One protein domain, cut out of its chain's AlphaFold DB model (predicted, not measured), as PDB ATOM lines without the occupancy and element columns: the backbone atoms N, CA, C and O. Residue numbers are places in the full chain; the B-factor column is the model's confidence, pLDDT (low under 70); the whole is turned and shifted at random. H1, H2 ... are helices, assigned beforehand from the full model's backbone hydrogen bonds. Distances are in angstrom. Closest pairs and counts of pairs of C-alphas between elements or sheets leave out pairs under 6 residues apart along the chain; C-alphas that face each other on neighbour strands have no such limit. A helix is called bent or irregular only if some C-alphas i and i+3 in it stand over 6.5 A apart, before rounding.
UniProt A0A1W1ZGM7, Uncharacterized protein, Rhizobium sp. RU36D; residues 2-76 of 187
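What this domain is: This is residues 2 to 76 of the 187 residues of an uncharacterized protein of Rhizobium sp. RU36D (UniProt A0A1W1ZGM7). A long straight helix, H3, is crossed near its first half by H1 at about a right angle, and the chain between the crossing points goes round an open loop through H2, which makes a corner with the beginning of H3. The inside of this loop is empty, and residues 58 to 76, most of them the later part of H3, stick out on the far side of the crossing as a long arm. The printed part has 75 residues with three named helices, H1, H2 and H3 in that order, and no named strand; its class is all helix. It is only just extended, close to loose, with a radius of gyration of the C-alphas of 17.3 A, and its flat outline spans 55 by 35 by 18 A.

How they stand to each other: H1, residues 3 to 22, and H2, residues 28 to 40, are apart, though a tight link of 5 residues joins them. A tight link of 3 residues leads from H2 to H3, residues 44 to 75. H2 and H3 are close but not clearly touching, with 2 pairs of C-alphas within 8 A; the closest C-alphas are those of Ile 38 and Ala 44, 6.1 A apart. Their lines stand at a steep tilt of 60 degrees, opposite ways. H1 and H3 touch, with residues 8 to 12 of H1 and residues 49 to 53 of H3 alone. Their closest C-alphas are those of Ala 8 and Val 53, 6.6 A apart, and their lines are about perpendicular, at 85 degrees. In H1, H2 and H3 every O i to N i+4 pair is within hydrogen-bond range.

Where its parts are: H1 begins at Gln 3, whose C-alpha is at (39.112, -24.897, -33.771), and measures 28.9 A from its first to its last C-alpha, at Gln 22. H2 runs from Asn 28, with its C-alpha at (42.471, -0.111, -7.862), to Ser 40 over 18.5 A. H3 runs from Ala 44 to Gln 75 over 46.6 A and ends with C-alpha 75 at (1.428, -23.453, -24.425). No helix is bent.

The domain as a whole: The two C-alphas farthest apart are those of Ser 40 and Arg 76, at 55.9 A, and the first and last printed C-alphas, of Asp 2 and Arg 76, are 43.2 A apart. Residues 14 to 48 stand free, and so do residues 58 to 76, of which 58 to 75 belong to H3. The printed part has no cut, and no link is long. The mean pLDDT of the printed part is 91.2, and residue 76 is the one printed residue under 70.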
ATOM      1  N   ASP A   2      42.373 -26.930 -30.789       91.62
ATOM      2  CA  ASP A   2      41.379 -27.250 -31.800       91.62
ATOM      3  C   ASP A   2      40.573 -26.001 -32.159       91.62
ATOM      4  O   ASP A   2      40.639 -24.966 -31.488       91.62
ATOM      5  N   GLN A   3      39.835 -26.063 -33.265       92.75
ATOM      6  CA  GLN A   3      39.112 -24.897 -33.771       92.75
ATOM      7  C   GLN A   3      38.003 -24.447 -32.810       92.75
ATOM      8  O   GLN A   3      37.806 -23.248 -32.627       92.75
ATOM      9  N   ASN A   4      37.357 -25.404 -32.138       90.00
ATOM     10  CA  ASN A   4      36.351 -25.145 -31.112       90.00
ATOM     11  C   ASN A   4      36.953 -24.432 -29.885       90.00
ATOM     12  O   ASN A   4      36.419 -23.423 -29.434       90.00
ATOM     13  N   ASP A   5      38.113 -24.891 -29.396       90.62
ATOM     14  CA  ASP A   5      38.813 -24.252 -28.269       90.62
ATOM     15  C   ASP A   5      39.174 -22.801 -28.589       90.62
ATOM     16  O   ASP A   5      39.043 -21.910 -27.750       90.62
ATOM     17  N   ARG A   6      39.631 -22.553 -29.824       93.69
ATOM     18  CA  ARG A   6      39.972 -21.209 -30.289       93.69
ATOM     19  C   ARG A   6      38.765 -20.287 -30.285       93.69
ATOM     20  O   ARG A   6      38.860 -19.198 -29.733       93.69
ATOM     21  N   GLN A   7      37.646 -20.739 -30.841       94.12
ATOM     22  CA  GLN A   7      36.414 -19.956 -30.874       94.12
ATOM     23  C   GLN A   7      35.881 -19.663 -29.467       94.12
ATOM     24  O   GLN A   7      35.477 -18.537 -29.194       94.12
ATOM     25  N   ALA A   8      35.926 -20.642 -28.560       92.06
ATOM     26  CA  ALA A   8      35.492 -20.452 -27.179       92.06
ATOM     27  C   ALA A   8      36.355 -19.418 -26.440       92.06
ATOM     28  O   ALA A   8      35.832 -18.545 -25.746       92.06
ATOM     29  N   ILE A   9      37.678 -19.479 -26.619       92.75
ATOM     30  CA  ILE A   9      38.605 -18.515 -26.019       92.75
ATOM     31  C   ILE A   9      38.401 -17.120 -26.626       92.75
ATOM     32  O   ILE A   9      38.282 -16.150 -25.883       92.75
ATOM     33  N   GLU A  10      38.312 -16.999 -27.951       95.19
ATOM     34  CA  GLU A  10      38.046 -15.721 -28.629       95.19
ATOM     35  C   GLU A  10      36.714 -15.106 -28.175       95.19
ATOM     36  O   GLU A  10      36.660 -13.917 -27.853       95.19
ATOM     37  N   GLY A  11      35.663 -15.923 -28.068       93.00
ATOM     38  CA  GLY A  11      34.360 -15.512 -27.552       93.00
ATOM     39  C   GLY A  11      34.433 -14.999 -26.114       93.00
ATOM     40  O   GLY A  11      33.902 -13.927 -25.820       93.00
ATOM     41  N   LEU A  12      35.150 -15.706 -25.233       93.12
ATOM     42  CA  LEU A  12      35.377 -15.273 -23.853       93.12
ATOM     43  C   LEU A  12      36.048 -13.893 -23.797       93.12
ATOM     44  O   LEU A  12      35.569 -13.001 -23.097       93.12
ATOM     45  N   PHE A  13      37.134 -13.685 -24.547       94.56
ATOM     46  CA  PHE A  13      37.833 -12.394 -24.558       94.56
ATOM     47  C   PHE A  13      36.994 -11.271 -25.178       94.56
ATOM     48  O   PHE A  13      37.037 -10.146 -24.681       94.56
ATOM     49  N   GLY A  14      36.181 -11.568 -26.196       94.25
ATOM     50  CA  GLY A  14      35.217 -10.613 -26.746       94.25
ATOM     51  C   GLY A  14      34.211 -10.131 -25.695       94.25
ATOM     52  O   GLY A  14      33.965  -8.931 -25.575       94.25
ATOM     53  N   LYS A  15      33.688 -11.044 -24.869       89.56
ATOM     54  CA  LYS A  15      32.777 -10.699 -23.765       89.56
ATOM     55  C   LYS A  15      33.466  -9.922 -22.653       89.56
ATOM     56  O   LYS A  15      32.893  -8.961 -22.149       89.56
ATOM     57  N   LEU A  16      34.690 -10.303 -22.280       90.38
ATOM     58  CA  LEU A  16      35.476  -9.561 -21.291       90.38
ATOM     59  C   LEU A  16      35.715  -8.114 -21.741       90.38
ATOM     60  O   LEU A  16      35.527  -7.203 -20.941       90.38
ATOM     61  N   ALA A  17      36.037  -7.895 -23.018       90.81
ATOM     62  CA  ALA A  17      36.193  -6.553 -23.578       90.81
ATOM     63  C   ALA A  17      34.882  -5.748 -23.537       90.81
ATOM     64  O   ALA A  17      34.890  -4.558 -23.225       90.81
ATOM     65  N   GLN A  18      33.741  -6.389 -23.806       89.06
ATOM     66  CA  GLN A  18      32.433  -5.744 -23.685       89.06
ATOM     67  C   GLN A  18      32.115  -5.364 -22.231       89.06
ATOM     68  O   GLN A  18      31.626  -4.264 -21.973       89.06
ATOM     69  N   VAL A  19      32.426  -6.246 -21.277       86.69
ATOM     70  CA  VAL A  19      32.291  -5.962 -19.843       86.69
ATOM     71  C   VAL A  19      33.191  -4.804 -19.436       86.69
ATOM     72  O   VAL A  19      32.730  -3.928 -18.723       86.69
ATOM     73  N   GLU A  20      34.439  -4.755 -19.898       87.12
ATOM     74  CA  GLU A  20      35.376  -3.668 -19.595       87.12
ATOM     75  C   GLU A  20      34.869  -2.308 -20.099       87.12
ATOM     76  O   GLU A  20      34.977  -1.311 -19.393       87.12
ATOM     77  N   GLN A  21      34.241  -2.271 -21.278       88.00
ATOM     78  CA  GLN A  21      33.627  -1.053 -21.823       88.00
ATOM     79  C   GLN A  21      32.412  -0.573 -21.020       88.00
ATOM     80  O   GLN A  21      32.117   0.621 -20.998       88.00
ATOM     81  N   GLN A  22      31.677  -1.500 -20.402       83.12
ATOM     82  CA  GLN A  22      30.461  -1.218 -19.633       83.12
ATOM     83  C   GLN A  22      30.729  -1.053 -18.134       83.12
ATOM     84  O   GLN A  22      29.898  -0.498 -17.410       83.12
ATOM     85  N   ALA A  23      31.854  -1.575 -17.652       79.25
ATOM     86  CA  ALA A  23      32.233  -1.516 -16.258       79.25
ATOM     87  C   ALA A  23      32.462  -0.060 -15.843       79.25
ATOM     88  O   ALA A  23      33.009   0.757 -16.581       79.25
ATOM     89  N   GLY A  24      32.014   0.262 -14.629       76.69
ATOM     90  CA  GLY A  24      32.331   1.531 -13.990       76.69
ATOM     91  C   GLY A  24      33.794   1.587 -13.544       76.69
ATOM     92  O   GLY A  24      34.666   0.885 -14.050       76.69
ATOM     93  N   GLN A  25      34.073   2.421 -12.547       81.31
ATOM     94  CA  GLN A  25      35.423   2.561 -12.013       81.31
ATOM     95  C   GLN A  25      35.962   1.220 -11.477       81.31
ATOM     96  O   GLN A  25      35.344   0.597 -10.613       81.31
ATOM     97  N   VAL A  26      37.130   0.802 -11.972       83.75
ATOM     98  CA  VAL A  26      37.856  -0.369 -11.462       83.75
ATOM     99  C   VAL A  26      38.343  -0.086 -10.039       83.75
ATOM    100  O   VAL A  26      38.880   0.985  -9.750       83.75
ATOM    101  N   ASP A  27      38.168  -1.060  -9.147       89.69
ATOM    102  CA  ASP A  27      38.745  -1.034  -7.804       89.69
ATOM    103  C   ASP A  27      40.270  -1.225  -7.899       89.69
ATOM    104  O   ASP A  27      40.760  -2.320  -8.182       89.69
ATOM    105  N   ASN A  28      41.016  -0.137  -7.697       91.75
ATOM    106  CA  ASN A  28      42.471  -0.111  -7.862       91.75
ATOM    107  C   ASN A  28      43.206  -1.015  -6.859       91.75
ATOM    108  O   ASN A  28      44.234  -1.597  -7.213       91.75
ATOM    109  N   ASP A  29      42.690  -1.160  -5.634       93.69
ATOM    110  CA  ASP A  29      43.312  -2.015  -4.617       93.69
ATOM    111  C   ASP A  29      43.150  -3.491  -5.004       93.69
ATOM    112  O   ASP A  29      44.097  -4.284  -4.922       93.69
ATOM    113  N   ALA A  30      41.961  -3.854  -5.498       92.88
ATOM    114  CA  ALA A  30      41.697  -5.190  -6.013       92.88
ATOM    115  C   ALA A  30      42.525  -5.499  -7.271       92.88
ATOM    116  O   ALA A  30      43.114  -6.579  -7.349       92.88
ATOM    117  N   ASP A  31      42.631  -4.564  -8.222       93.44
ATOM    118  CA  ASP A  31      43.440  -4.736  -9.439       93.44
ATOM    119  C   ASP A  31      44.923  -4.964  -9.103       93.44
ATOM    120  O   ASP A  31      45.538  -5.922  -9.583       93.44
ATOM    121  N   ALA A  32      45.490  -4.153  -8.205       96.75
ATOM    122  CA  ALA A  32      46.873  -4.312  -7.760       96.75
ATOM    123  C   ALA A  32      47.121  -5.694  -7.127       96.75
ATOM    124  O   ALA A  32      48.105  -6.368  -7.453       96.75
ATOM    125  N   PHE A  33      46.206  -6.153  -6.267       96.94
ATOM    126  CA  PHE A  33      46.302  -7.473  -5.647       96.94
ATOM    127  C   PHE A  33      46.174  -8.611  -6.671       96.94
ATOM    128  O   PHE A  33      46.970  -9.556  -6.650       96.94
ATOM    129  N   ILE A  34      45.226  -8.522  -7.609       95.00
ATOM    130  CA  ILE A  34      45.042  -9.514  -8.678       95.00
ATOM    131  C   ILE A  34      46.314  -9.625  -9.526       95.00
ATOM    132  O   ILE A  34      46.800 -10.738  -9.753       95.00
ATOM    133  N   ARG A  35      46.915  -8.497  -9.928       96.75
ATOM    134  CA  ARG A  35      48.180  -8.479 -10.685       96.75
ATOM    135  C   ARG A  35      49.310  -9.174  -9.935       96.75
ATOM    136  O   ARG A  35      50.025  -9.981 -10.530       96.75
ATOM    137  N   GLN A  36      49.449  -8.920  -8.634       97.75
ATOM    138  CA  GLN A  36      50.441  -9.599  -7.797       97.75
ATOM    139  C   GLN A  36      50.218 -11.119  -7.783       97.75
ATOM    140  O   GLN A  36      51.170 -11.893  -7.913       97.75
ATOM    141  N   ARG A  37      48.963 -11.568  -7.654       97.31
ATOM    142  CA  ARG A  37      48.626 -12.998  -7.653       97.31
ATOM    143  C   ARG A  37      48.905 -13.651  -9.003       97.31
ATOM    144  O   ARG A  37      49.496 -14.729  -9.015       97.31
ATOM    145  N   ILE A  38      48.574 -12.997 -10.113       97.25
ATOM    146  CA  ILE A  38      48.891 -13.486 -11.463       97.25
ATOM    147  C   ILE A  38      50.406 -13.579 -11.662       97.25
ATOM    148  O   ILE A  38      50.893 -14.597 -12.144       97.25
ATOM    149  N   ALA A  39      51.172 -12.576 -11.223       97.56
ATOM    150  CA  ALA A  39      52.631 -12.623 -11.294       97.56
ATOM    151  C   ALA A  39      53.215 -13.799 -10.487       97.56
ATOM    152  O   ALA A  39      54.164 -14.443 -10.929       97.56
ATOM    153  N   SER A  40      52.622 -14.121  -9.330       98.00
ATOM    154  CA  SER A  40      53.018 -15.285  -8.520       98.00
ATOM    155  C   SER A  40      52.573 -16.634  -9.103       98.00
ATOM    156  O   SER A  40      53.130 -17.670  -8.750       98.00
ATOM    157  N   GLN A  41      51.566 -16.636  -9.981       97.81
ATOM    158  CA  GLN A  41      50.983 -17.830 -10.591       97.81
ATOM    159  C   GLN A  41      50.781 -17.600 -12.094       97.81
ATOM    160  O   GLN A  41      49.655 -17.371 -12.537       97.81
ATOM    161  N   PRO A  42      51.847 -17.702 -12.910       96.75
ATOM    162  CA  PRO A  42      51.779 -17.383 -14.338       96.75
ATOM    163  C   PRO A  42      50.777 -18.238 -15.129       96.75
ATOM    164  O   PRO A  42      50.288 -17.814 -16.169       96.75
ATOM    165  N   ALA A  43      50.447 -19.434 -14.630       97.25
ATOM    166  CA  ALA A  43      49.445 -20.315 -15.228       97.25
ATOM    167  C   ALA A  43      47.993 -19.954 -14.853       97.25
ATOM    168  O   ALA A  43      47.062 -20.523 -15.418       97.25
ATOM    169  N   ALA A  44      47.766 -19.022 -13.918       96.69
ATOM    170  CA  ALA A  44      46.424 -18.670 -13.453       96.69
ATOM    171  C   ALA A  44      45.484 -18.215 -14.587       96.69
ATOM    172  O   ALA A  44      44.362 -18.718 -14.626       96.69
ATOM    173  N   PRO A  45      45.897 -17.355 -15.546       95.25
ATOM    174  CA  PRO A  45      45.023 -16.956 -16.650       95.25
ATOM    175  C   PRO A  45      44.522 -18.138 -17.484       95.25
ATOM    176  O   PRO A  45      43.357 -18.164 -17.872       95.25
ATOM    177  N   TYR A  46      45.371 -19.146 -17.700       94.81
ATOM    178  CA  TYR A  46      45.008 -20.346 -18.451       94.81
ATOM    179  C   TYR A  46      43.896 -21.142 -17.749       94.81
ATOM    180  O   TYR A  46      42.871 -21.445 -18.357       94.81
ATOM    181  N   TYR A  47      44.048 -21.418 -16.449       96.12
ATOM    182  CA  TYR A  47      43.043 -22.166 -15.683       96.12
ATOM    183  C   TYR A  47      41.760 -21.361 -15.431       96.12
ATOM    184  O   TYR A  47      40.668 -21.933 -15.418       96.12
ATOM    185  N   MET A  48      41.861 -20.036 -15.274       94.69
ATOM    186  CA  MET A  48      40.686 -19.161 -15.209       94.69
ATOM    187  C   MET A  48      39.889 -19.237 -16.510       94.69
ATOM    188  O   MET A  48      38.694 -19.516 -16.458       94.69
ATOM    189  N   ALA A  49      40.541 -19.081 -17.667       94.56
ATOM    190  CA  ALA A  49      39.877 -19.189 -18.964       94.56
ATOM    191  C   ALA A  49      39.198 -20.555 -19.141       94.56
ATOM    192  O   ALA A  49      38.017 -20.611 -19.477       94.56
ATOM    193  N   GLN A  50      39.900 -21.647 -18.821       94.00
ATOM    194  CA  GLN A  50      39.341 -23.000 -18.878       94.00
ATOM    195  C   GLN A  50      38.067 -23.137 -18.029       94.00
ATOM    196  O   GLN A  50      37.062 -23.674 -18.490       94.00
ATOM    197  N   THR A  51      38.093 -22.628 -16.797       94.44
ATOM    198  CA  THR A  51      36.949 -22.723 -15.881       94.44
ATOM    199  C   THR A  51      35.787 -21.839 -16.343       94.44
ATOM    200  O   THR A  51      34.629 -22.237 -16.222       94.44
ATOM    201  N   ILE A  52      36.061 -20.639 -16.862       93.81
ATOM    202  CA  ILE A  52      35.019 -19.704 -17.312       93.81
ATOM    203  C   ILE A  52      34.316 -20.233 -18.569       93.81
ATOM    204  O   ILE A  52      33.090 -20.195 -18.622       93.81
ATOM    205  N   VAL A  53      35.051 -20.800 -19.534       91.81
ATOM    206  CA  VAL A  53      34.457 -21.398 -20.745       91.81
ATOM    207  C   VAL A  53      33.469 -22.517 -20.390       91.81
ATOM    208  O   VAL A  53      32.359 -22.553 -20.915       91.81
ATOM    209  N   VAL A  54      33.831 -23.402 -19.458       92.44
ATOM    210  CA  VAL A  54      32.938 -24.487 -19.010       92.44
ATOM    211  C   VAL A  54      31.694 -23.934 -18.307       92.44
ATOM    212  O   VAL A  54      30.582 -24.404 -18.549       92.44
ATOM    213  N   GLN A  55      31.858 -22.920 -17.452       91.00
ATOM    214  CA  GLN A  55      30.730 -22.268 -16.778       91.00
ATOM    215  C   GLN A  55      29.782 -21.591 -17.768       91.00
ATOM    216  O   GLN A  55      28.569 -21.650 -17.585       91.00
ATOM    217  N   GLU A  56      30.311 -20.986 -18.827       87.25
ATOM    218  CA  GLU A  56      29.503 -20.370 -19.872       87.25
ATOM    219  C   GLU A  56      28.638 -21.401 -20.604       87.25
ATOM    220  O   GLU A  56      27.445 -21.178 -20.798       87.25
ATOM    221  N   GLN A  57      29.212 -22.552 -20.960       87.44
ATOM    222  CA  GLN A  57      28.459 -23.637 -21.591       87.44
ATOM    223  C   GLN A  57      27.337 -24.145 -20.679       87.44
ATOM    224  O   GLN A  57      26.210 -24.338 -21.135       87.44
ATOM    225  N   ALA A  58      27.626 -24.315 -19.385       88.75
ATOM    226  CA  ALA A  58      26.626 -24.713 -18.399       88.75
ATOM    227  C   ALA A  58      25.513 -23.661 -18.250       88.75
ATOM    228  O   ALA A  58      24.336 -24.015 -18.171       88.75
ATOM    229  N   LEU A  59      25.868 -22.372 -18.255       89.38
ATOM    230  CA  LEU A  59      24.907 -21.275 -18.189       89.38
ATOM    231  C   LEU A  59      24.015 -21.230 -19.439       89.38
ATOM    232  O   LEU A  59      22.804 -21.081 -19.306       89.38
ATOM    233  N   GLY A  60      24.587 -21.415 -20.631       89.56
ATOM    234  CA  GLY A  60      23.828 -21.483 -21.882       89.56
ATOM    235  C   GLY A  60      22.832 -22.647 -21.904       89.56
ATOM    236  O   GLY A  60      21.669 -22.452 -22.247       89.56
ATOM    237  N   GLN A  61      23.243 -23.837 -21.451       91.62
ATOM    238  CA  GLN A  61      22.337 -24.987 -21.321       91.62
ATOM    239  C   GLN A  61      21.213 -24.728 -20.306       91.62
ATOM    240  O   GLN A  61      20.065 -25.103 -20.539       91.62
ATOM    241  N   ALA A  62      21.526 -24.070 -19.186       91.56
ATOM    242  CA  ALA A  62      20.523 -23.701 -18.194       91.56
ATOM    243  C   ALA A  62      19.497 -22.703 -18.759       91.56
ATOM    244  O   ALA A  62      18.304 -22.872 -18.517       91.56
ATOM    245  N   GLN A  63      19.940 -21.711 -19.539       88.94
ATOM    246  CA  GLN A  63      19.058 -20.738 -20.198       88.94
ATOM    247  C   GLN A  63      18.118 -21.410 -21.203       88.94
ATOM    248  O   GLN A  63      16.909 -21.240 -21.094       88.94
ATOM    249  N   GLN A  64      18.645 -22.255 -22.093       94.19
ATOM    250  CA  GLN A  64      17.828 -23.020 -23.044       94.19
ATOM    251  C   GLN A  64      16.760 -23.850 -22.330       94.19
ATOM    252  O   GLN A  64      15.601 -23.894 -22.737       94.19
ATOM    253  N   ARG A  65      17.129 -24.478 -21.208       91.25
ATOM    254  CA  ARG A  65      16.181 -25.261 -20.420       91.25
ATOM    255  C   ARG A  65      15.091 -24.403 -19.780       91.25
ATOM    256  O   ARG A  65      13.957 -24.863 -19.675       91.25
ATOM    257  N   ILE A  66      15.425 -23.195 -19.327       92.31
ATOM    258  CA  ILE A  66      14.445 -22.241 -18.795       92.31
ATOM    259  C   ILE A  66      13.470 -21.834 -19.902       92.31
ATOM    260  O   ILE A  66      12.268 -21.956 -19.694       92.31
ATOM    261  N   GLU A  67      13.961 -21.469 -21.086       92.56
ATOM    262  CA  GLU A  67      13.122 -21.096 -22.235       92.56
ATOM    263  C   GLU A  67      12.180 -22.237 -22.659       92.56
ATOM    264  O   GLU A  67      10.986 -22.022 -22.863       92.56
ATOM    265  N   GLU A  68      12.674 -23.479 -22.720       92.94
ATOM    266  CA  GLU A  68      11.844 -24.660 -22.992       92.94
ATOM    267  C   GLU A  68      10.724 -24.843 -21.959       92.94
ATOM    268  O   GLU A  68       9.609 -25.247 -22.304       92.94
ATOM    269  N   LEU A  69      11.030 -24.615 -20.679       92.75
ATOM    270  CA  LEU A  69      10.060 -24.728 -19.592       92.75
ATOM    271  C   LEU A  69       9.034 -23.593 -19.654       92.75
ATOM    272  O   LEU A  69       7.843 -23.849 -19.486       92.75
ATOM    273  N   GLU A  70       9.465 -22.366 -19.936       89.31
ATOM    274  CA  GLU A  70       8.588 -21.210 -20.130       89.31
ATOM    275  C   GLU A  70       7.649 -21.415 -21.325       89.31
ATOM    276  O   GLU A  70       6.446 -21.187 -21.201       89.31
ATOM    277  N   TYR A  71       8.156 -21.950 -22.439       91.94
ATOM    278  CA  TYR A  71       7.353 -22.283 -23.616       91.94
ATOM    279  C   TYR A  71       6.321 -23.385 -23.333       91.94
ATOM    280  O   TYR A  71       5.191 -23.339 -23.819       91.94
ATOM    281  N   GLN A  72       6.668 -24.389 -22.524       88.44
ATOM    282  CA  GLN A  72       5.710 -25.411 -22.083       88.44
ATOM    283  C   GLN A  72       4.632 -24.833 -21.157       88.44
ATOM    284  O   GLN A  72       3.478 -25.261 -21.210       88.44
ATOM    285  N   LEU A  73       4.996 -23.875 -20.300       83.31
ATOM    286  CA  LEU A  73       4.049 -23.192 -19.422       83.31
ATOM    287  C   LEU A  73       3.107 -22.271 -20.205       83.31
ATOM    288  O   LEU A  73       1.928 -22.225 -19.864       83.31
ATOM    289  N   SER A  74       3.587 -21.590 -21.250       82.19
ATOM    290  CA  SER A  74       2.770 -20.696 -22.082       82.19
ATOM    291  C   SER A  74       1.848 -21.441 -23.054       82.19
ATOM    292  O   SER A  74       0.718 -21.013 -23.270       82.19
ATOM    293  N   GLN A  75       2.278 -22.586 -23.595       76.88
ATOM    294  CA  GLN A  75       1.428 -23.453 -24.425       76.88
ATOM    295  C   GLN A  75       0.395 -24.240 -23.632       76.88
ATOM    296  O   GLN A  75      -0.517 -24.816 -24.225       76.88
ATOM    297  N   ARG A  76       0.536 -24.330 -22.305       64.81
ATOM    298  CA  ARG A  76      -0.494 -24.944 -21.481       64.81
ATOM    299  C   ARG A  76      -1.716 -24.036 -21.601       64.81
ATOM    300  O   ARG A  76      -1.667 -22.923 -21.085       64.81
TER     301      ARG A  76